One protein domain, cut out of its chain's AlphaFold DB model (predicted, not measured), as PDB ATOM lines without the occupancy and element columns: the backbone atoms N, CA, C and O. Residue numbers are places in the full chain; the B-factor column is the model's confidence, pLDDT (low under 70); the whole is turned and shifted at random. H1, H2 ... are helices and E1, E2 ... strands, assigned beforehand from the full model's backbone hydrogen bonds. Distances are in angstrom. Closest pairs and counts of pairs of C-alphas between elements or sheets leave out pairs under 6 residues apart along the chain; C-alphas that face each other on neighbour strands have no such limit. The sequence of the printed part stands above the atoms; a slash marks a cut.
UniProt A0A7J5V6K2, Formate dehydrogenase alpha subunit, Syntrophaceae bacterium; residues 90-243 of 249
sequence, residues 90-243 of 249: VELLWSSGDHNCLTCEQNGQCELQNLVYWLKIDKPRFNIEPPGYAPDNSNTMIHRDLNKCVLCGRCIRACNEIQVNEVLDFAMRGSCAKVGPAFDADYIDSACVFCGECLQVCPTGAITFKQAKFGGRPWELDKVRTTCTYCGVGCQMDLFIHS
ATOM      1  N   VAL A  90       0.487 -21.611 -13.593       97.56
ATOM      2  CA  VAL A  90       1.278 -22.151 -14.709       97.56
ATOM      3  C   VAL A  90       1.354 -21.159 -15.868       97.56
ATOM      4  O   VAL A  90       2.423 -21.015 -16.450       97.56
ATOM      5  N   GLU A  91       0.285 -20.414 -16.158       96.62
ATOM      6  CA  GLU A  91       0.332 -19.318 -17.134       96.62
ATOM      7  C   GLU A  91       1.343 -18.239 -16.741       96.62
ATOM      8  O   GLU A  91       2.110 -17.813 -17.592       96.62
ATOM      9  N   LEU A  92       1.395 -17.826 -15.469       95.56
ATOM     10  CA  LEU A  92       2.378 -16.840 -15.002       95.56
ATOM     11  C   LEU A  92       3.818 -17.357 -15.115       95.56
ATOM     12  O   LEU A  92       4.695 -16.615 -15.547       95.56
ATOM     13  N   LEU A  93       4.059 -18.622 -14.755       95.25
ATOM     14  CA  LEU A  93       5.383 -19.253 -14.866       95.25
ATOM     15  C   LEU A  93       5.815 -19.445 -16.326       95.25
ATOM     16  O   LEU A  93       7.001 -19.371 -16.639       95.25
ATOM     17  N   TRP A  94       4.863 -19.705 -17.222       94.44
ATOM     18  CA  TRP A  94       5.133 -19.773 -18.652       94.44
ATOM     19  C   TRP A  94       5.394 -18.377 -19.232       94.44
ATOM     20  O   TRP A  94       6.329 -18.208 -20.002       94.44
ATOM     21  N   SER A  95       4.647 -17.356 -18.817       93.56
ATOM     22  CA  SER A  95       4.876 -15.973 -19.254       93.56
ATOM     23  C   SER A  95       6.167 -15.355 -18.720       93.56
ATOM     24  O   SER A  95       6.637 -14.380 -19.289       93.56
ATOM     25  N   SER A  96       6.742 -15.857 -17.622       91.38
ATOM     26  CA  SER A  96       7.880 -15.200 -16.962       91.38
ATOM     27  C   SER A  96       9.215 -15.321 -17.706       91.38
ATOM     28  O   SER A  96      10.227 -14.842 -17.198       91.38
ATOM     29  N   GLY A  97       9.262 -16.010 -18.847       90.62
ATOM     30  CA  GLY A  97      10.509 -16.357 -19.516       90.62
ATOM     31  C   GLY A  97      10.352 -16.687 -20.998       90.62
ATOM     32  O   GLY A  97       9.241 -16.777 -21.516       90.62
ATOM     33  N   ASP A  98      11.482 -16.895 -21.672       91.44
ATOM     34  CA  ASP A  98      11.532 -17.334 -23.068       91.44
ATOM     35  C   ASP A  98      11.547 -18.866 -23.146       91.44
ATOM     36  O   ASP A  98      12.587 -19.527 -23.060       91.44
ATOM     37  N   HIS A  99      10.358 -19.444 -23.302       88.69
ATOM     38  CA  HIS A  99      10.162 -20.890 -23.396       88.69
ATOM     39  C   HIS A  99      10.048 -21.357 -24.852       88.69
ATOM     40  O   HIS A  99       9.049 -21.956 -25.254       88.69
ATOM     41  N   ASN A 100      11.090 -21.120 -25.653       84.94
ATOM     42  CA  ASN A 100      11.209 -21.702 -26.991       84.94
ATOM     43  C   ASN A 100      11.455 -23.226 -26.925       84.94
ATOM     44  O   ASN A 100      12.591 -23.708 -26.954       84.94
ATOM     45  N   CYS A 101      10.374 -24.004 -26.846       90.44
ATOM     46  CA  CYS A 101      10.434 -25.463 -26.721       90.44
ATOM     47  C   CYS A 101      11.053 -26.164 -27.940       90.44
ATOM     48  O   CYS A 101      11.617 -27.244 -27.790       90.44
ATOM     49  N   LEU A 102      11.003 -25.564 -29.136       91.06
ATOM     50  CA  LEU A 102      11.502 -26.203 -30.360       91.06
ATOM     51  C   LEU A 102      13.007 -26.461 -30.309       91.06
ATOM     52  O   LEU A 102      13.474 -27.471 -30.823       91.06
ATOM     53  N   THR A 103      13.771 -25.582 -29.666       89.31
ATOM     54  CA  THR A 103      15.237 -25.697 -29.553       89.31
ATOM     55  C   THR A 103      15.696 -26.105 -28.154       89.31
ATOM     56  O   THR A 103      16.889 -26.199 -27.893       89.31
ATOM     57  N   CYS A 104      14.759 -26.357 -27.239       92.94
ATOM     58  CA  CYS A 104      15.056 -26.708 -25.857       92.94
ATOM     59  C   CYS A 104      15.383 -28.200 -25.717       92.94
ATOM     60  O   CYS A 104      14.599 -29.041 -26.154       92.94
ATOM     61  N   GLU A 105      16.483 -28.543 -25.043       92.19
ATOM     62  CA  GLU A 105      16.885 -29.944 -24.812       92.19
ATOM     63  C   GLU A 105      15.968 -30.692 -23.836       92.19
ATOM     64  O   GLU A 105      15.917 -31.916 -23.832       92.19
ATOM     65  N   GLN A 106      15.186 -29.964 -23.037       93.44
ATOM     66  CA  GLN A 106      14.184 -30.564 -22.154       93.44
ATOM     67  C   GLN A 106      12.850 -30.847 -22.859       93.44
ATOM     68  O   GLN A 106      11.923 -31.350 -22.229       93.44
ATOM     69  N   ASN A 107      12.703 -30.521 -24.147       94.19
ATOM     70  CA  ASN A 107      11.465 -30.796 -24.876       94.19
ATOM     71  C   ASN A 107      11.141 -32.300 -24.848       94.19
ATOM     72  O   ASN A 107      11.989 -33.117 -25.191       94.19
ATOM     73  N   GLY A 108       9.924 -32.654 -24.433       92.00
ATOM     74  CA  GLY A 108       9.474 -34.043 -24.258       92.00
ATOM     75  C   GLY A 108       9.641 -34.608 -22.851       92.00
ATOM     76  O   GLY A 108       8.988 -35.592 -22.522       92.00
ATOM     77  N   GLN A 109      10.455 -33.977 -22.002       93.19
ATOM     78  CA  GLN A 109      10.620 -34.366 -20.594       93.19
ATOM     79  C   GLN A 109      10.506 -33.179 -19.615       93.19
ATOM     80  O   GLN A 109      10.676 -33.338 -18.410       93.19
ATOM     81  N   CYS A 110      10.183 -31.984 -20.117       96.06
ATOM     82  CA  CYS A 110      10.019 -30.762 -19.337       96.06
ATOM     83  C   CYS A 110       8.749 -30.826 -18.474       96.06
ATOM     84  O   CYS A 110       7.634 -30.962 -18.987       96.06
ATOM     85  N   GLU A 111       8.890 -30.652 -17.158       97.12
ATOM     86  CA  GLU A 111       7.753 -30.689 -16.231       97.12
ATOM     87  C   GLU A 111       6.784 -29.527 -16.488       97.12
ATOM     88  O   GLU A 111       5.571 -29.724 -16.452       97.12
ATOM     89  N   LEU A 112       7.287 -28.329 -16.815       97.06
ATOM     90  CA  LEU A 112       6.429 -27.183 -17.146       97.06
ATOM     91  C   LEU A 112       5.585 -27.457 -18.399       97.06
ATOM     92  O   LEU A 112       4.383 -27.193 -18.394       97.06
ATOM     93  N   GLN A 113       6.193 -28.030 -19.443       96.31
ATOM     94  CA  GLN A 113       5.494 -28.416 -20.671       96.31
ATOM     95  C   GLN A 113       4.379 -29.425 -20.369       96.31
ATOM     96  O   GLN A 113       3.242 -29.237 -20.800       96.31
ATOM     97  N   ASN A 114       4.676 -30.446 -19.565       96.94
ATOM     98  CA  ASN A 114       3.694 -31.451 -19.163       96.94
ATOM     99  C   ASN A 114       2.508 -30.828 -18.420       96.94
ATOM    100  O   ASN A 114       1.361 -31.205 -18.660       96.94
ATOM    101  N   LEU A 115       2.756 -29.841 -17.553       97.50
ATOM    102  CA  LEU A 115       1.692 -29.143 -16.833       97.50
ATOM    103  C   LEU A 115       0.825 -28.273 -17.741       97.50
ATOM    104  O   LEU A 115      -0.392 -28.266 -17.569       97.50
ATOM    105  N   VAL A 116       1.424 -27.571 -18.706       96.56
ATOM    106  CA  VAL A 116       0.695 -26.779 -19.712       96.56
ATOM    107  C   VAL A 116      -0.275 -27.669 -20.494       96.56
ATOM    108  O   VAL A 116      -1.462 -27.344 -20.598       96.56
ATOM    109  N   TYR A 117       0.195 -28.829 -20.959       96.50
ATOM    110  CA  TYR A 117      -0.643 -29.815 -21.646       96.50
ATOM    111  C   TYR A 117      -1.727 -30.396 -20.732       96.50
ATOM    112  O   TYR A 117      -2.900 -30.442 -21.108       96.50
ATOM    113  N   TRP A 118      -1.366 -30.798 -19.513       97.00
ATOM    114  CA  TRP A 118      -2.300 -31.394 -18.556       97.00
ATOM    115  C   TRP A 118      -3.418 -30.423 -18.134       97.00
ATOM    116  O   TRP A 118      -4.576 -30.826 -18.012       97.00
ATOM    117  N   LEU A 119      -3.105 -29.131 -17.980       97.19
ATOM    118  CA  LEU A 119      -4.068 -28.065 -17.659       97.19
ATOM    119  C   LEU A 119      -4.813 -27.507 -18.880       97.19
ATOM    120  O   LEU A 119      -5.691 -26.656 -18.704       97.19
ATOM    121  N   LYS A 120      -4.493 -27.974 -20.095       96.81
ATOM    122  CA  LYS A 120      -5.105 -27.524 -21.357       96.81
ATOM    123  C   LYS A 120      -5.015 -26.000 -21.510       96.81
ATOM    124  O   LYS A 120      -6.024 -25.281 -21.532       96.81
ATOM    125  N   ILE A 121      -3.785 -25.498 -21.497       95.62
ATOM    126  CA  ILE A 121      -3.478 -24.075 -21.643       95.62
ATOM    127  C   ILE A 121      -2.948 -23.849 -23.058       95.62
ATOM    128  O   ILE A 121      -1.823 -24.228 -23.356       95.62
ATOM    129  N   ASP A 122      -3.749 -23.221 -23.917       93.50
ATOM    130  CA  ASP A 122      -3.356 -22.989 -25.315       93.50
ATOM    131  C   ASP A 122      -2.336 -21.853 -25.448       93.50
ATOM    132  O   ASP A 122      -1.386 -21.933 -26.222       93.50
ATOM    133  N   LYS A 123      -2.539 -20.776 -24.684       92.00
ATOM    134  CA  LYS A 123      -1.641 -19.623 -24.624       92.00
ATOM    135  C   LYS A 123      -1.707 -18.961 -23.251       92.00
ATOM    136  O   LYS A 123      -2.783 -18.958 -22.640       92.00
ATOM    137  N   PRO A 124      -0.607 -18.364 -22.772       91.06
ATOM    138  CA  PRO A 124      -0.663 -17.557 -21.570       91.06
ATOM    139  C   PRO A 124      -1.553 -16.328 -21.783       91.06
ATOM    140  O   PRO A 124      -1.564 -15.716 -22.852       91.06
ATOM    141  N   ARG A 125      -2.299 -15.945 -20.743       92.06
ATOM    142  CA  ARG A 125      -3.111 -14.714 -20.747       92.06
ATOM    143  C   ARG A 125      -2.277 -13.453 -20.521       92.06
ATOM    144  O   ARG A 125      -2.732 -12.360 -20.848       92.06
ATOM    145  N   PHE A 126      -1.089 -13.602 -19.943       90.12
ATOM    146  CA  PHE A 126      -0.216 -12.498 -19.570       90.12
ATOM    147  C   PHE A 126       0.885 -12.337 -20.617       90.12
ATOM    148  O   PHE A 126       1.619 -13.287 -20.889       90.12
ATOM    149  N   ASN A 127       1.006 -11.137 -21.181       87.31
ATOM    150  CA  ASN A 127       2.125 -10.777 -22.044       87.31
ATOM    151  C   ASN A 127       3.194 -10.094 -21.188       87.31
ATOM    152  O   ASN A 127       3.087  -8.901 -20.905       87.31
ATOM    153  N   ILE A 128       4.153 -10.875 -20.697       88.19
ATOM    154  CA  ILE A 128       5.276 -10.389 -19.893       88.19
ATOM    155  C   ILE A 128       6.514 -10.459 -20.780       88.19
ATOM    156  O   ILE A 128       6.777 -11.495 -21.387       88.19
ATOM    157  N   GLU A 129       7.257  -9.358 -20.855       87.50
ATOM    158  CA  GLU A 129       8.525  -9.344 -21.578       87.50
ATOM    159  C   GLU A 129       9.538 -10.252 -20.867       87.50
ATOM    160  O   GLU A 129       9.688 -10.159 -19.639       87.50
ATOM    161  N   PRO A 130      10.228 -11.138 -21.604       85.38
ATOM    162  CA  PRO A 130      11.217 -12.017 -21.013       85.38
ATOM    163  C   PRO A 130      12.401 -11.205 -20.457       85.38
ATOM    164  O   PRO A 130      12.698 -10.117 -20.955       85.38
ATOM    165  N   PRO A 131      13.130 -11.730 -19.456       86.69
ATOM    166  CA  PRO A 131      14.182 -10.967 -18.781       86.69
ATOM    167  C   PRO A 131      15.363 -10.546 -19.671       86.69
ATOM    168  O   PRO A 131      16.061  -9.591 -19.337       86.69
ATOM    169  N   GLY A 132      15.615 -11.259 -20.774       89.38
ATOM    170  CA  GLY A 132      16.679 -10.928 -21.727       89.38
ATOM    171  C   GLY A 132      18.093 -11.187 -21.199       89.38
ATOM    172  O   GLY A 132      19.033 -10.490 -21.579       89.38
ATOM    173  N   TYR A 133      18.266 -12.166 -20.309       90.81
ATOM    174  CA  TYR A 133      19.579 -12.500 -19.759       90.81
ATOM    175  C   TYR A 133      20.478 -13.148 -20.817       90.81
ATOM    176  O   TYR A 133      20.029 -13.992 -21.593       90.81
ATOM    177  N   ALA A 134      21.769 -12.810 -20.810       91.62
ATOM    178  CA  ALA A 134      22.754 -13.527 -21.610       91.62
ATOM    179  C   ALA A 134      22.916 -14.968 -21.076       91.62
ATOM    180  O   ALA A 134      23.090 -15.146 -19.866       91.62
ATOM    181  N   PRO A 135      22.860 -16.004 -21.933       92.19
ATOM    182  CA  PRO A 135      23.131 -17.369 -21.501       92.19
ATOM    183  C   PRO A 135      24.606 -17.551 -21.120       92.19
ATOM    184  O   PRO A 135      25.496 -17.207 -21.902       92.19
ATOM    185  N   ASP A 136      24.861 -18.168 -19.968       92.19
ATOM    186  CA  ASP A 136      26.210 -18.550 -19.544       92.19
ATOM    187  C   ASP A 136      26.623 -19.834 -20.288       92.19
ATOM    188  O   ASP A 136      25.981 -20.890 -20.213       92.19
ATOM    189  N   ASN A 137      27.691 -19.690 -21.071       89.75
ATOM    190  CA  ASN A 137      28.316 -20.723 -21.895       89.75
ATOM    191  C   ASN A 137      29.802 -20.914 -21.566       89.75
ATOM    192  O   ASN A 137      30.500 -21.597 -22.325       89.75
ATOM    193  N   SER A 138      30.278 -20.287 -20.490       87.31
ATOM    194  CA  SER A 138      31.691 -20.236 -20.107       87.31
ATOM    195  C   SER A 138      32.274 -21.633 -19.866       87.31
ATOM    196  O   SER A 138      33.392 -21.941 -20.276       87.31
ATOM    197  N   ASN A 139      31.478 -22.521 -19.274       88.06
ATOM    198  CA  ASN A 139      31.858 -23.892 -18.975       88.06
ATOM    199  C   ASN A 139      31.666 -24.846 -20.179       88.06
ATOM    200  O   ASN A 139      30.829 -24.644 -21.066       88.06
ATOM    201  N   THR A 140      32.459 -25.921 -20.224       86.75
ATOM    202  CA  THR A 140      32.419 -26.937 -21.291       86.75
ATOM    203  C   THR A 140      31.305 -27.971 -21.118       86.75
ATOM    204  O   THR A 140      30.901 -28.586 -22.101       86.75
ATOM    205  N   MET A 141      30.794 -28.153 -19.900       90.75
ATOM    206  CA  MET A 141      29.805 -29.167 -19.528       90.75
ATOM    207  C   MET A 141      28.400 -28.591 -19.346       90.75
ATOM    208  O   MET A 141      27.428 -29.219 -19.757       90.75
ATOM    209  N   ILE A 142      28.272 -27.406 -18.749       93.50
ATOM    210  CA  ILE A 142      26.979 -26.820 -18.386       93.50
ATOM    211  C   ILE A 142      26.645 -25.649 -19.310       93.50
ATOM    212  O   ILE A 142      27.454 -24.746 -19.507       93.50
ATOM    213  N   HIS A 143      25.426 -25.662 -19.846       93.44
ATOM    214  CA  HIS A 143      24.790 -24.523 -20.497       93.44
ATOM    215  C   HIS A 143      23.689 -23.984 -19.581       93.44
ATOM    216  O   HIS A 143      22.800 -24.737 -19.172       93.44
ATOM    217  N   ARG A 144      23.741 -22.690 -19.250       94.44
ATOM    218  CA  ARG A 144      22.762 -22.042 -18.369       94.44
ATOM    219  C   ARG A 144      22.057 -20.910 -19.104       94.44
ATOM    220  O   ARG A 144      22.660 -19.895 -19.434       94.44
ATOM    221  N   ASP A 145      20.753 -21.056 -19.278       94.62
ATOM    222  CA  ASP A 145      19.870 -20.067 -19.885       94.62
ATOM    223  C   ASP A 145      18.764 -19.684 -18.896       94.62
ATOM    224  O   ASP A 145      17.730 -20.347 -18.768       94.62
ATOM    225  N   LEU A 146      18.995 -18.596 -18.159       94.69
ATOM    226  CA  LEU A 146      18.073 -18.139 -17.119       94.69
ATOM    227  C   LEU A 146      16.756 -17.591 -17.678       94.69
ATOM    228  O   LEU A 146      15.805 -17.464 -16.910       94.69
ATOM    229  N   ASN A 147      16.645 -17.353 -18.990       94.19
ATOM    230  CA  ASN A 147      15.369 -16.975 -19.599       94.19
ATOM    231  C   ASN A 147      14.338 -18.109 -19.526       94.19
ATOM    232  O   ASN A 147      13.148 -17.838 -19.557       94.19
ATOM    233  N   LYS A 148      14.767 -19.367 -19.360       95.31
ATOM    234  CA  LYS A 148      13.882 -20.535 -19.174       95.31
ATOM    235  C   LYS A 148      13.629 -20.866 -17.699       95.31
ATOM    236  O   LYS A 148      12.981 -21.871 -17.379       95.31
ATOM    237  N   CYS A 149      14.191 -20.086 -16.773       95.88
ATOM    238  CA  CYS A 149      14.095 -20.342 -15.342       95.88
ATOM    239  C   CYS A 149      12.732 -19.905 -14.795       95.88
ATOM    240  O   CYS A 149      12.301 -18.776 -14.987       95.88
ATOM    241  N   VAL A 150      12.089 -20.790 -14.033       96.06
ATOM    242  CA  VAL A 150      10.820 -20.512 -13.330       96.06
ATOM    243  C   VAL A 150      11.017 -20.222 -11.837       96.06
ATOM    244  O   VAL A 150      10.087 -20.352 -11.046       96.06
ATOM    245  N   LEU A 151      12.255 -19.918 -11.423       96.44
ATOM    246  CA  LEU A 151      12.630 -19.575 -10.042       96.44
ATOM    247  C   LEU A 151      12.155 -20.590  -8.979       96.44
ATOM    248  O   LEU A 151      11.849 -20.247  -7.841       96.44
ATOM    249  N   CYS A 152      12.122 -21.882  -9.322       96.75
ATOM    250  CA  CYS A 152      11.651 -22.936  -8.412       96.75
ATOM    251  C   CYS A 152      12.624 -23.251  -7.252       96.75
ATOM    252  O   CYS A 152      12.259 -23.936  -6.286       96.75
ATOM    253  N   GLY A 153      13.883 -22.817  -7.376       96.88
ATOM    254  CA  GLY A 153      14.950 -23.035  -6.399       96.88
ATOM    255  C   GLY A 153      15.391 -24.493  -6.220       96.88
ATOM    256  O   GLY A 153      16.109 -24.774  -5.266       96.88
ATOM    257  N   ARG A 154      14.982 -25.437  -7.086       97.31
ATOM    258  CA  ARG A 154      15.442 -26.839  -6.993       97.31
ATOM    259  C   ARG A 154      16.960 -26.941  -7.126       97.31
ATOM    260  O   ARG A 154      17.585 -27.618  -6.324       97.31
ATOM    261  N   CYS A 155      17.544 -26.223  -8.086       96.88
ATOM    262  CA  CYS A 155      18.993 -26.178  -8.287       96.88
ATOM    263  C   CYS A 155      19.752 -25.639  -7.066       96.88
ATOM    264  O   CYS A 155      20.802 -26.179  -6.738       96.88
ATOM    265  N   ILE A 156      19.205 -24.627  -6.383       97.25
ATOM    266  CA  ILE A 156      19.769 -24.065  -5.145       97.25
ATOM    267  C   ILE A 156      19.778 -25.132  -4.050       97.25
ATOM    268  O   ILE A 156      20.830 -25.460  -3.514       97.25
ATOM    269  N   ARG A 157      18.626 -25.755  -3.775       97.00
ATOM    270  CA  ARG A 157      18.533 -26.800  -2.743       97.00
ATOM    271  C   ARG A 157      19.385 -28.021  -3.061       97.00
ATOM    272  O   ARG A 157      20.031 -28.555  -2.179       97.00
ATOM    273  N   ALA A 158      19.450 -28.436  -4.319       96.69
ATOM    274  CA  ALA A 158      20.362 -29.492  -4.741       96.69
ATOM    275  C   ALA A 158      21.838 -29.132  -4.487       96.69
ATOM    276  O   ALA A 158      22.606 -29.953  -3.990       96.69
ATOM    277  N   CYS A 159      22.237 -27.895  -4.788       96.50
ATOM    278  CA  CYS A 159      23.594 -27.422  -4.538       96.50
ATOM    279  C   CYS A 159      23.930 -27.384  -3.039       96.50
ATOM    280  O   CYS A 159      25.031 -27.779  -2.662       96.50
ATOM    281  N   ASN A 160      22.981 -26.959  -2.202       96.00
ATOM    282  CA  ASN A 160      23.232 -26.652  -0.791       96.00
ATOM    283  C   ASN A 160      22.939 -27.841   0.138       96.00
ATOM    284  O   ASN A 160      23.669 -28.069   1.091       96.00
ATOM    285  N   GLU A 161      21.895 -28.622  -0.138       96.50
ATOM    286  CA  GLU A 161      21.424 -29.700   0.745       96.50
ATOM    287  C   GLU A 161      21.928 -31.085   0.312       96.50
ATOM    288  O   GLU A 161      22.144 -31.942   1.164       96.50
ATOM    289  N   ILE A 162      22.121 -31.319  -0.996       94.50
ATOM    290  CA  ILE A 162      22.575 -32.623  -1.517       94.50
ATOM    291  C   ILE A 162      24.095 -32.634  -1.667       94.50
ATOM    292  O   ILE A 162      24.769 -33.499  -1.116       94.50
ATOM    293  N   GLN A 163      24.631 -31.674  -2.425       94.38
ATOM    294  CA  GLN A 163      26.065 -31.611  -2.719       94.38
ATOM    295  C   GLN A 163      26.853 -30.772  -1.705       94.38
ATOM    296  O   GLN A 163      28.074 -30.864  -1.675       94.38
ATOM    297  N   VAL A 164      26.168 -29.959  -0.888       95.12
ATOM    298  CA  VAL A 164      26.763 -29.113   0.165       95.12
ATOM    299  C   VAL A 164      27.884 -28.204  -0.368       95.12
ATOM    300  O   VAL A 164      28.892 -27.965   0.288       95.12
ATOM    301  N   ASN A 165      27.712 -27.707  -1.597       94.00
ATOM    302  CA  ASN A 165      28.657 -26.786  -2.233       94.00
ATOM    303  C   ASN A 165      28.334 -25.315  -1.931       94.00
ATOM    304  O   ASN A 165      29.232 -24.485  -1.969       94.00
ATOM    305  N   GLU A 166      27.059 -24.987  -1.684       94.94
ATOM    306  CA  GLU A 166      26.607 -23.629  -1.316       94.94
ATOM    307  C   GLU A 166      26.958 -22.530  -2.339       94.94
ATOM    308  O   GLU A 166      27.190 -21.373  -1.998       94.94
ATOM    309  N   VAL A 167      26.983 -22.887  -3.628       95.44
ATOM    310  CA  VAL A 167      27.379 -21.965  -4.706       95.44
ATOM    311  C   VAL A 167      26.204 -21.152  -5.236       95.44
ATOM    312  O   VAL A 167      26.406 -20.025  -5.668       95.44
ATOM    313  N   LEU A 168      24.993 -21.712  -5.259       95.94
ATOM    314  CA  LEU A 168      23.833 -21.090  -5.902       95.94
ATOM    315  C   LEU A 168      22.884 -20.487  -4.871       95.94
ATOM    316  O   LEU A 168      22.528 -21.153  -3.902       95.94
ATOM    317  N   ASP A 169      22.383 -19.285  -5.149       96.12
ATOM    318  CA  ASP A 169      21.272 -18.687  -4.404       96.12
ATOM    319  C   ASP A 169      20.423 -17.767  -5.305       96.12
ATOM    320  O   ASP A 169      20.706 -17.570  -6.494       96.12
ATOM    321  N   PHE A 170      19.339 -17.227  -4.753       95.56
ATOM    322  CA  PHE A 170      18.564 -16.158  -5.357       95.56
ATOM    323  C   PHE A 170      19.290 -14.821  -5.196       95.56
ATOM    324  O   PHE A 170      19.489 -14.318  -4.092       95.56
ATOM    325  N   ALA A 171      19.609 -14.199  -6.323       93.69
ATOM    326  CA  ALA A 171      20.042 -12.816  -6.395       93.69
ATOM    327  C   ALA A 171      18.857 -11.904  -6.731       93.69
ATOM    328  O   ALA A 171      17.886 -12.317  -7.376       93.69
ATOM    329  N   MET A 172      18.984 -10.626  -6.361       92.06
ATOM    330  CA  MET A 172      17.992  -9.578  -6.636       92.06
ATOM    331  C   MET A 172      16.617  -9.872  -5.999       92.06
ATOM    332  O   MET A 172      16.494 -10.693  -5.090       92.06
ATOM    333  N   ARG A 173      15.576  -9.122  -6.389       92.19
ATOM    334  CA  ARG A 173      14.213  -9.235  -5.840       92.19
ATOM    335  C   ARG A 173      13.152  -8.952  -6.901       92.19
ATOM    336  O   ARG A 173      13.416  -8.270  -7.889       92.19
ATOM    337  N   GLY A 174      11.931  -9.428  -6.650       90.25
ATOM    338  CA  GLY A 174      10.773  -9.171  -7.508       90.25
ATOM    339  C   GLY A 174      10.948  -9.765  -8.905       90.25
ATOM    340  O   GLY A 174      11.461 -10.871  -9.048       90.25
ATOM    341  N   SER A 175      10.549  -9.020  -9.935       86.38
ATOM    342  CA  SER A 175      10.695  -9.427 -11.339       86.38
ATOM    343  C   SER A 175      12.150  -9.529 -11.805       86.38
ATOM    344  O   SER A 175      12.421 -10.207 -12.788       86.38
ATOM    345  N   CYS A 176      13.090  -8.897 -11.099       88.88
ATOM    346  CA  CYS A 176      14.519  -8.973 -11.403       88.88
ATOM    347  C   CYS A 176      15.216 -10.155 -10.712       88.88
ATOM    348  O   CYS A 176      16.433 -10.286 -10.832       88.88
ATOM    349  N   ALA A 177      14.485 -10.975  -9.946       93.25
ATOM    350  CA  ALA A 177      15.058 -12.121  -9.254       93.25
ATOM    351  C   ALA A 177      15.644 -13.129 -10.250       93.25
ATOM    352  O   ALA A 177      15.035 -13.448 -11.273       93.25
ATOM    353  N   LYS A 178      16.823 -13.660  -9.929       94.50
ATOM    354  CA  LYS A 178      17.492 -14.685 -10.735       94.50
ATOM    355  C   LYS A 178      18.310 -15.617  -9.862       94.50
ATOM    356  O   LYS A 178      18.670 -15.269  -8.744       94.50
ATOM    357  N   VAL A 179      18.585 -16.808 -10.376       95.56
ATOM    358  CA  VAL A 179      19.440 -17.785  -9.699       95.56
ATOM    359  C   VAL A 179      20.847 -17.680 -10.259       95.56
ATOM    360  O   VAL A 179      21.017 -17.730 -11.476       95.56
ATOM    361  N   GLY A 180      21.845 -17.596  -9.391       94.94
ATOM    362  CA  GLY A 180      23.236 -17.571  -9.815       94.94
ATOM    363  C   GLY A 180      24.213 -17.693  -8.649       94.94
ATOM    364  O   GLY A 180      23.786 -17.750  -7.495       94.94
ATOM    365  N   PRO A 181      25.519 -17.756  -8.951       94.69
ATOM    366  CA  PRO A 181      26.569 -17.658  -7.957       94.69
ATOM    367  C   PRO A 181      26.655 -16.269  -7.330       94.69
ATOM    368  O   PRO A 181      26.040 -15.304  -7.799       94.69
ATOM    369  N   ALA A 182      27.472 -16.164  -6.283       93.12
ATOM    370  CA  ALA A 182      27.818 -14.884  -5.680       93.12
ATOM    371  C   ALA A 182      28.266 -13.865  -6.742       93.12
ATOM    372  O   ALA A 182      28.991 -14.196  -7.681       93.12
ATOM    373  N   PHE A 183      27.815 -12.620  -6.577       91.19
ATOM    374  CA  PHE A 183      28.104 -11.497  -7.479       91.19
ATOM    375  C   PHE A 183      27.688 -11.706  -8.940       91.19
ATOM    376  O   PHE A 183      28.191 -11.000  -9.807       91.19
ATOM    377  N   ASP A 184      26.756 -12.631  -9.208       89.19
ATOM    378  CA  ASP A 184      26.285 -12.935 -10.565       89.19
ATOM    379  C   ASP A 184      27.411 -13.383 -11.512       89.19
ATOM    380  O   ASP A 184      27.335 -13.192 -12.724       89.19
ATOM    381  N   ALA A 185      28.460 -13.989 -10.951       91.69
ATOM    382  CA  ALA A 185      29.557 -14.538 -11.728       91.69
ATOM    383  C   ALA A 185      29.087 -15.668 -12.662       91.69
ATOM    384  O   ALA A 185      28.112 -16.389 -12.392       91.69
ATOM    385  N   ASP A 186      29.834 -15.859 -13.746       91.50
ATOM    386  CA  ASP A 186      29.735 -17.062 -14.563       91.50
ATOM    387  C   ASP A 186      30.181 -18.282 -13.751       91.50
ATOM    388  O   ASP A 186      30.974 -18.180 -12.809       91.50
ATOM    389  N   TYR A 187      29.673 -19.469 -14.092       91.94
ATOM    390  CA  TYR A 187      30.014 -20.670 -13.326       91.94
ATOM    391  C   TYR A 187      31.521 -20.958 -13.315       91.94
ATOM    392  O   TYR A 187      32.011 -21.448 -12.298       91.94
ATOM    393  N   ILE A 188      32.244 -20.639 -14.396       93.06
ATOM    394  CA  ILE A 188      33.698 -20.843 -14.487       93.06
ATOM    395  C   ILE A 188      34.499 -19.991 -13.497       93.06
ATOM    396  O   ILE A 188      35.518 -20.454 -12.995       93.06
ATOM    397  N   ASP A 189      34.002 -18.798 -13.179       92.88
ATOM    398  CA  ASP A 189      34.664 -17.832 -12.298       92.88
ATOM    399  C   ASP A 189      34.155 -17.925 -10.847       92.88
ATOM    400  O   ASP A 189      34.527 -17.133  -9.980       92.88
ATOM    401  N   SER A 190      33.282 -18.896 -10.574       93.06
ATOM    402  CA  SER A 190      32.682 -19.144  -9.263       93.06
ATOM    403  C   SER A 190      33.324 -20.342  -8.552       93.06
ATOM    404  O   SER A 190      34.119 -21.079  -9.124       93.06
ATOM    405  N   ALA A 191      32.902 -20.614  -7.314       92.94
ATOM    406  CA  ALA A 191      33.302 -21.816  -6.573       92.94
ATOM    407  C   ALA A 191      32.622 -23.118  -7.070       92.94
ATOM    408  O   ALA A 191      32.685 -24.153  -6.405       92.94
ATOM    409  N   CYS A 192      31.938 -23.091  -8.220       93.12
ATOM    410  CA  CYS A 192      31.271 -24.256  -8.795       93.12
ATOM    411  C   CYS A 192      32.277 -25.347  -9.191       93.12
ATOM    412  O   CYS A 192      33.154 -25.132 -10.020       93.12
ATOM    413  N   VAL A 193      32.079 -26.561  -8.672       92.38
ATOM    414  CA  VAL A 193      32.886 -27.748  -9.020       92.38
ATOM    415  C   VAL A 193      32.302 -28.571 -10.176       92.38
ATOM    416  O   VAL A 193      32.766 -29.671 -10.455       92.38
ATOM    417  N   PHE A 194      31.251 -28.072 -10.835       92.56
ATOM    418  CA  PHE A 194      30.589 -28.721 -11.978       92.56
ATOM    419  C   PHE A 194      30.062 -30.142 -11.706       92.56
ATOM    420  O   PHE A 194      30.009 -30.972 -12.608       92.56
ATOM    421  N   CYS A 195      29.592 -30.414 -10.484       91.81
ATOM    422  CA  CYS A 195      29.016 -31.717 -10.112       91.81
ATOM    423  C   CYS A 195      27.778 -32.119 -10.937       91.81
ATOM    424  O   CYS A 195      27.438 -33.296 -11.006       91.81
ATOM    425  N   GLY A 196      27.085 -31.154 -11.550       91.94
ATOM    426  CA  GLY A 196      25.923 -31.427 -12.392       91.94
ATOM    427  C   GLY A 196      24.661 -31.839 -11.628       91.94
ATOM    428  O   GLY A 196      23.719 -32.310 -12.247       91.94
ATOM    429  N   GLU A 197      24.567 -31.641 -10.313       93.25
ATOM    430  CA  GLU A 197      23.311 -31.924  -9.600       93.25
ATOM    431  C   GLU A 197      22.200 -30.936 -10.013       93.25
ATOM    432  O   GLU A 197      21.052 -31.306 -10.251       93.25
ATOM    433  N   CYS A 198      22.550 -29.656 -10.178       94.38
ATOM    434  CA  CYS A 198      21.593 -28.590 -10.485       94.38
ATOM    435  C   CYS A 198      20.851 -28.772 -11.821       94.38
ATOM    436  O   CYS A 198      19.692 -28.367 -11.928       94.38
ATOM    437  N   LEU A 199      21.497 -29.382 -12.819       93.44
ATOM    438  CA  LEU A 199      20.897 -29.685 -14.122       93.44
ATOM    439  C   LEU A 199      19.997 -30.930 -14.070       93.44
ATOM    440  O   LEU A 199      19.011 -30.974 -14.796       93.44
ATOM    441  N   GLN A 200      20.277 -31.903 -13.192       91.38
ATOM    442  CA  GLN A 200      19.459 -33.120 -13.051       91.38
ATOM    443  C   GLN A 200      18.099 -32.818 -12.417       91.38
ATOM    444  O   GLN A 200      17.095 -33.445 -12.742       91.38
ATOM    445  N   VAL A 201      18.061 -31.837 -11.513       95.56
ATOM    446  CA  VAL A 201      16.843 -31.468 -10.777       95.56
ATOM    447  C   VAL A 201      16.034 -30.354 -11.444       95.56
ATOM    448  O   VAL A 201      14.954 -30.003 -10.955       95.56
ATOM    449  N   CYS A 202      16.556 -29.742 -12.511       96.75
ATOM    450  CA  CYS A 202      15.910 -28.612 -13.167       96.75
ATOM    451  C   CYS A 202      14.602 -29.074 -13.844       96.75
ATOM    452  O   CYS A 202      14.654 -29.912 -14.739       96.75
ATOM    453  N   PRO A 203      13.426 -28.532 -13.466       96.19
ATOM    454  CA  PRO A 203      12.147 -28.949 -14.052       96.19
ATOM    455  C   PRO A 203      11.920 -28.391 -15.468       96.19
ATOM    456  O   PRO A 203      10.936 -28.737 -16.122       96.19
ATOM    457  N   THR A 204      12.779 -27.472 -15.913       96.25
ATOM    458  CA  THR A 204      12.721 -26.787 -17.211       96.25
ATOM    459  C   THR A 204      14.088 -26.835 -17.893       96.25
ATOM    460  O   THR A 204      15.045 -27.385 -17.359       96.25
ATOM    461  N   GLY A 205      14.213 -26.235 -19.080       95.12
ATOM    462  CA  GLY A 205      15.471 -26.159 -19.834       95.12
ATOM    463  C   GLY A 205      16.438 -25.057 -19.411       95.12
ATOM    464  O   GLY A 205      17.201 -24.601 -20.255       95.12
ATOM    465  N   ALA A 206      16.382 -24.582 -18.164       96.06
ATOM    466  CA  ALA A 206      17.212 -23.459 -17.722       96.06
ATOM    467  C   ALA A 206      18.679 -23.837 -17.476       96.06
ATOM    468  O   ALA A 206      19.564 -22.998 -17.616       96.06
ATOM    469  N   ILE A 207      18.946 -25.086 -17.089       95.25
ATOM    470  CA  ILE A 207      20.299 -25.610 -16.899       95.25
ATOM    471  C   ILE A 207      20.355 -26.974 -17.582       95.25
ATOM    472  O   ILE A 207      19.622 -27.884 -17.195       95.25
ATOM    473  N   THR A 208      21.192 -27.115 -18.606       94.00
ATOM    474  CA  THR A 208      21.302 -28.340 -19.412       94.00
ATOM    475  C   THR A 208      22.762 -28.711 -19.653       94.00
ATOM    476  O   THR A 208      23.669 -27.894 -19.484       94.00
ATOM    477  N   PHE A 209      23.005 -29.954 -20.072       92.06
ATOM    478  CA  PHE A 209      24.318 -30.338 -20.580       92.06
ATOM    479  C   PHE A 209      24.588 -29.653 -21.917       92.06
ATOM    480  O   PHE A 209      23.752 -29.683 -22.821       92.06
ATOM    481  N   LYS A 210      25.778 -29.075 -22.063       91.88
ATOM    482  CA  LYS A 210      26.200 -28.411 -23.299       91.88
ATOM    483  C   LYS A 210      26.365 -29.415 -24.439       91.88
ATOM    484  O   LYS A 210      25.955 -29.135 -25.558       91.88
ATOM    485  N   GLN A 211      26.891 -30.603 -24.137       89.06
ATOM    486  CA  GLN A 211      27.078 -31.700 -25.090       89.06
ATOM    487  C   GLN A 211      25.760 -32.335 -25.543       89.06
ATOM    488  O   GLN A 211      25.714 -32.927 -26.614       89.06
ATOM    489  N   ALA A 212      24.691 -32.212 -24.749       88.31
ATOM    490  CA  ALA A 212      23.376 -32.710 -25.142       88.31
ATOM    491  C   ALA A 212      22.721 -31.830 -26.215       88.31
ATOM    492  O   ALA A 212      21.769 -32.270 -26.850       88.31
ATOM    493  N   LYS A 213      23.226 -30.608 -26.440       90.38
ATOM    494  CA  LYS A 213      22.639 -29.680 -27.403       90.38
ATOM    495  C   LYS A 213      22.651 -30.274 -28.811       90.38
ATOM    496  O   LYS A 213      23.723 -30.514 -29.360       90.38
ATOM    497  N   PHE A 214      21.468 -30.480 -29.390       90.38
ATOM    498  CA  PHE A 214      21.279 -31.180 -30.671       90.38
ATOM    499  C   PHE A 214      21.808 -32.630 -30.711       90.38
ATOM    500  O   PHE A 214      22.001 -33.180 -31.793       90.38
ATOM    501  N   GLY A 215      22.029 -33.262 -29.555       88.19
ATOM    502  CA  GLY A 215      22.539 -34.633 -29.456       88.19
ATOM    503  C   GLY A 215      21.484 -35.722 -29.682       88.19
ATOM    504  O   GLY A 215      21.845 -36.883 -29.846       88.19
ATOM    505  N   GLY A 216      20.202 -35.357 -29.699       89.81
ATOM    506  CA  GLY A 216      19.053 -36.257 -29.825       89.81
ATOM    507  C   GLY A 216      17.957 -35.872 -28.835       89.81
ATOM    508  O   GLY A 216      18.234 -35.308 -27.775       89.81
ATOM    509  N   ARG A 217      16.696 -36.131 -29.177       90.88
ATOM    510  CA  ARG A 217      15.561 -35.839 -28.292       90.88
ATOM    511  C   ARG A 217      15.375 -36.931 -27.244       90.88
ATOM    512  O   ARG A 217      15.698 -38.083 -27.515       90.88
ATOM    513  N   PRO A 218      14.772 -36.624 -26.081       90.69
ATOM    514  CA  PRO A 218      14.533 -37.628 -25.043       90.69
ATOM    515  C   PRO A 218      13.783 -38.883 -25.519       90.69
ATOM    516  O   PRO A 218      13.989 -39.949 -24.958       90.69
ATOM    517  N   TRP A 219      12.930 -38.778 -26.547       91.62
ATOM    518  CA  TRP A 219      12.202 -39.912 -27.138       91.62
ATOM    519  C   TRP A 219      12.959 -40.645 -28.263       91.62
ATOM    520  O   TRP A 219      12.478 -41.665 -28.744       91.62
ATOM    521  N   GLU A 220      14.100 -40.122 -28.714       92.00
ATOM    522  CA  GLU A 220      14.978 -40.741 -29.726       92.00
ATOM    523  C   GLU A 220      16.116 -41.547 -29.081       92.00
ATOM    524  O   GLU A 220      16.835 -42.268 -29.771       92.00
ATOM    525  N   LEU A 221      16.305 -41.391 -27.770       91.19
ATOM    526  CA  LEU A 221      17.433 -41.932 -27.028       91.19
ATOM    527  C   LEU A 221      16.975 -43.045 -26.087       91.19
ATOM    528  O   LEU A 221      16.042 -42.870 -25.302       91.19
ATOM    529  N   ASP A 222      17.705 -44.155 -26.097       91.56
ATOM    530  CA  ASP A 222      17.560 -45.210 -25.105       91.56
ATOM    531  C   ASP A 222      18.367 -44.880 -23.856       91.56
ATOM    532  O   ASP A 222      19.533 -44.477 -23.911       91.56
ATOM    533  N   LYS A 223      17.739 -45.103 -22.704       91.69
ATOM    534  CA  LYS A 223      18.339 -44.884 -21.393       91.69
ATOM    535  C   LYS A 223      18.902 -46.196 -20.847       91.69
ATOM    536  O   LYS A 223      18.149 -47.062 -20.408       91.69
ATOM    537  N   VAL A 224      20.227 -46.321 -20.823       93.69
ATOM    538  CA  VAL A 224      20.933 -47.513 -20.331       93.69
ATOM    539  C   VAL A 224      21.623 -47.211 -19.004       93.69
ATOM    540  O   VAL A 224      22.468 -46.322 -18.912       93.69
ATOM    541  N   ARG A 225      21.286 -47.976 -17.960       95.06
ATOM    542  CA  ARG A 225      21.959 -47.891 -16.658       95.06
ATOM    543  C   ARG A 225      23.344 -48.526 -16.755       95.06
ATOM    544  O   ARG A 225      23.464 -49.685 -17.140       95.06
ATOM    545  N   THR A 226      24.376 -47.791 -16.368       94.94
ATOM    546  CA  THR A 226      25.761 -48.272 -16.345       94.94
ATOM    547  C   THR A 226      26.492 -47.804 -15.085       94.94
ATOM    548  O   THR A 226      25.977 -47.010 -14.296       94.94
ATOM    549  N   THR A 227      27.699 -48.319 -14.873       94.81
ATOM    550  CA  THR A 227      28.542 -48.000 -13.716       94.81
ATOM    551  C   THR A 227      29.733 -47.164 -14.168       94.81
ATOM    552  O   THR A 227      30.449 -47.543 -15.091       94.81
ATOM    553  N   CYS A 228      29.956 -46.025 -13.516       92.25
ATOM    554  CA  CYS A 228      31.115 -45.179 -13.761       92.25
ATOM    555  C   CYS A 228      32.398 -45.884 -13.297       92.25
ATOM    556  O   CYS A 228      32.528 -46.240 -12.126       92.25
ATOM    557  N   THR A 229      33.358 -46.053 -14.209       93.75
ATOM    558  CA  THR A 229      34.657 -46.703 -13.956       93.75
ATOM    559  C   THR A 229      35.765 -45.719 -13.580       93.75
ATOM    560  O   THR A 229      36.917 -46.119 -13.439       93.75
ATOM    561  N   TYR A 230      35.438 -44.432 -13.416       91.56
ATOM    562  CA  TYR A 230      36.423 -43.379 -13.164       91.56
ATOM    563  C   TYR A 230      37.145 -43.543 -11.819       91.56
ATOM    564  O   TYR A 230      38.348 -43.314 -11.725       91.56
ATOM    565  N   CYS A 231      36.425 -43.954 -10.773       92.88
ATOM    566  CA  CYS A 231      36.988 -44.195  -9.449       92.88
ATOM    567  C   CYS A 231      36.354 -45.428  -8.789       92.88
ATOM    568  O   CYS A 231      35.330 -45.939  -9.243       92.88
ATOM    569  N   GLY A 232      36.941 -45.888  -7.679       92.81
ATOM    570  CA  GLY A 232      36.503 -47.094  -6.962       92.81
ATOM    571  C   GLY A 232      35.121 -47.016  -6.299       92.81
ATOM    572  O   GLY A 232      34.687 -48.003  -5.717       92.81
ATOM    573  N   VAL A 233      34.426 -45.875  -6.375       94.12
ATOM    574  CA  VAL A 233      33.064 -45.716  -5.837       94.12
ATOM    575  C   VAL A 233      32.035 -46.456  -6.695       94.12
ATOM    576  O   VAL A 233      31.051 -46.962  -6.163       94.12
ATOM    577  N   GLY A 234      32.243 -46.533  -8.015       92.00
ATOM    578  CA  GLY A 234      31.303 -47.211  -8.909       92.00
ATOM    579  C   GLY A 234      29.923 -46.545  -8.957       92.00
ATOM    580  O   GLY A 234      28.898 -47.223  -8.863       92.00
ATOM    581  N   CYS A 235      29.877 -45.212  -9.083       90.62
ATOM    582  CA  CYS A 235      28.615 -44.476  -9.172       90.62
ATOM    583  C   CYS A 235      27.751 -45.002 -10.323       90.62
ATOM    584  O   CYS A 235      28.225 -45.175 -11.448       90.62
ATOM    585  N   GLN A 236      26.469 -45.222 -10.050       93.69
ATOM    586  CA  GLN A 236      25.511 -45.611 -11.073       93.69
ATOM    587  C   GLN A 236      25.091 -44.389 -11.891       93.69
ATOM    588  O   GLN A 236      24.669 -43.383 -11.321       93.69
ATOM    589  N   MET A 237      25.170 -44.487 -13.216       91.00
ATOM    590  CA  MET A 237      24.819 -43.408 -14.136       91.00
ATOM    591  C   MET A 237      23.927 -43.911 -15.264       91.00
ATOM    592  O   MET A 237      23.953 -45.088 -15.624       91.00
ATOM    593  N   ASP A 238      23.139 -43.003 -15.822       91.19
ATOM    594  CA  ASP A 238      22.286 -43.288 -16.965       91.19
ATOM    595  C   ASP A 238      22.951 -42.736 -18.227       91.19
ATOM    596  O   ASP A 238      23.180 -41.531 -18.336       91.19
ATOM    597  N   LEU A 239      23.282 -43.623 -19.161       90.06
ATOM    598  CA  LEU A 239      23.823 -43.268 -20.465       90.06
ATOM    599  C   LEU A 239      22.678 -43.196 -21.476       90.06
ATOM    600  O   LEU A 239      21.904 -44.145 -21.605       90.06
ATOM    601  N   PHE A 240      22.592 -42.080 -22.193       89.81
ATOM    602  CA  PHE A 240      21.643 -41.898 -23.285       89.81
ATOM    603  C   PHE A 240      22.343 -42.226 -24.600       89.81
ATOM    604  O   PHE A 240      23.317 -41.565 -24.963       89.81
ATOM    605  N   ILE A 241      21.872 -43.263 -25.286       91.50
ATOM    606  CA  ILE A 241      22.430 -43.720 -26.560       91.50
ATOM    607  C   ILE A 241      21.368 -43.631 -27.648       91.50
ATOM    608  O   ILE A 241      20.188 -43.843 -27.389       91.50
ATOM    609  N   HIS A 242      21.785 -43.355 -28.880       88.81
ATOM    610  CA  HIS A 242      20.919 -43.615 -30.027       88.81
ATOM    611  C   HIS A 242      20.736 -45.121 -30.137       88.81
ATOM    612  O   HIS A 242      21.730 -45.852 -30.108       88.81
ATOM    613  N   SER A 243      19.492 -45.578 -30.260       70.56
ATOM    614  CA  SER A 243      19.188 -46.977 -30.542       70.56
ATOM    615  C   SER A 243      19.840 -47.351 -31.868       70.56
ATOM    616  O   SER A 243      19.312 -47.093 -32.951       70.56
TER     617      SER A 243
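AT A GLANCE: This is residues 90 to 243 of the 249 residues of the protein "Formate dehydrogenase alpha subunit" of Syntrophaceae bacterium (UniProt A0A7J5V6K2). The domain has little regular structure: in a body of loops, H3 and H4 pack together near the small hairpin E2 E3 and the strand pair E1 E4, with H1 and H2 at one end and the longer hairpin E5 E6 at the other. Of 154 printed residues, 53 are in named elements, in the order H1 H2 E1 H3 E2 E3 H4 E4 E5 E6, class mixed. The three two-stranded sheets are antiparallel. The whole is compact, radius of gyration of the C-alphas 16.3 A, spanning 52 by 40 by 25 A.

IN THESE COORDINATES: H1 is residues 90 to 95, from C-alpha 90 at (1.278, -22.151, -14.709); H2 111 to 118, 10.3 A; E1 142 to 144; H3 154 to 162, 10.7 A; E2 169 to 171; E3 178 to 180; H4 197 to 200; E4 207 to 209; E5 221 to 227, 18.4 A; E6 236 to 242, 19.6 A, ending with C-alpha 242 at (20.919, -43.615, -30.027).

HOW THE PARTS SIT: H1 and H2 touch at a steep tilt of 63 degrees, opposite ways, closest at the C-alphas of Val 90 and Val 116, 6.8 A. H3 and H4 touch, closest at the C-alphas of Cys 155 and Cys 198, 4.2 A. Within hydrogen-bond range are N 143 and O 208 of E1 and E4, 2.9 A; N 171 and O 178 of hairpin E2 E3, 2.8 A; N 222 and O 241 of hairpin E5 E6, 2.8 A. In H1, H2 and H3 every O i to N i+4 pair is within range; H4 is too short for one. E4 and E5 are apart.

THE WHOLE: The C-alphas farthest apart, of Arg 125 and Gly 232, are 53.0 A apart. The printed part has no cut. The links H1 to H2, H2 to E1, E3 to H4 and E4 to E5 are long. No printed residue is under 70 in pLDDT.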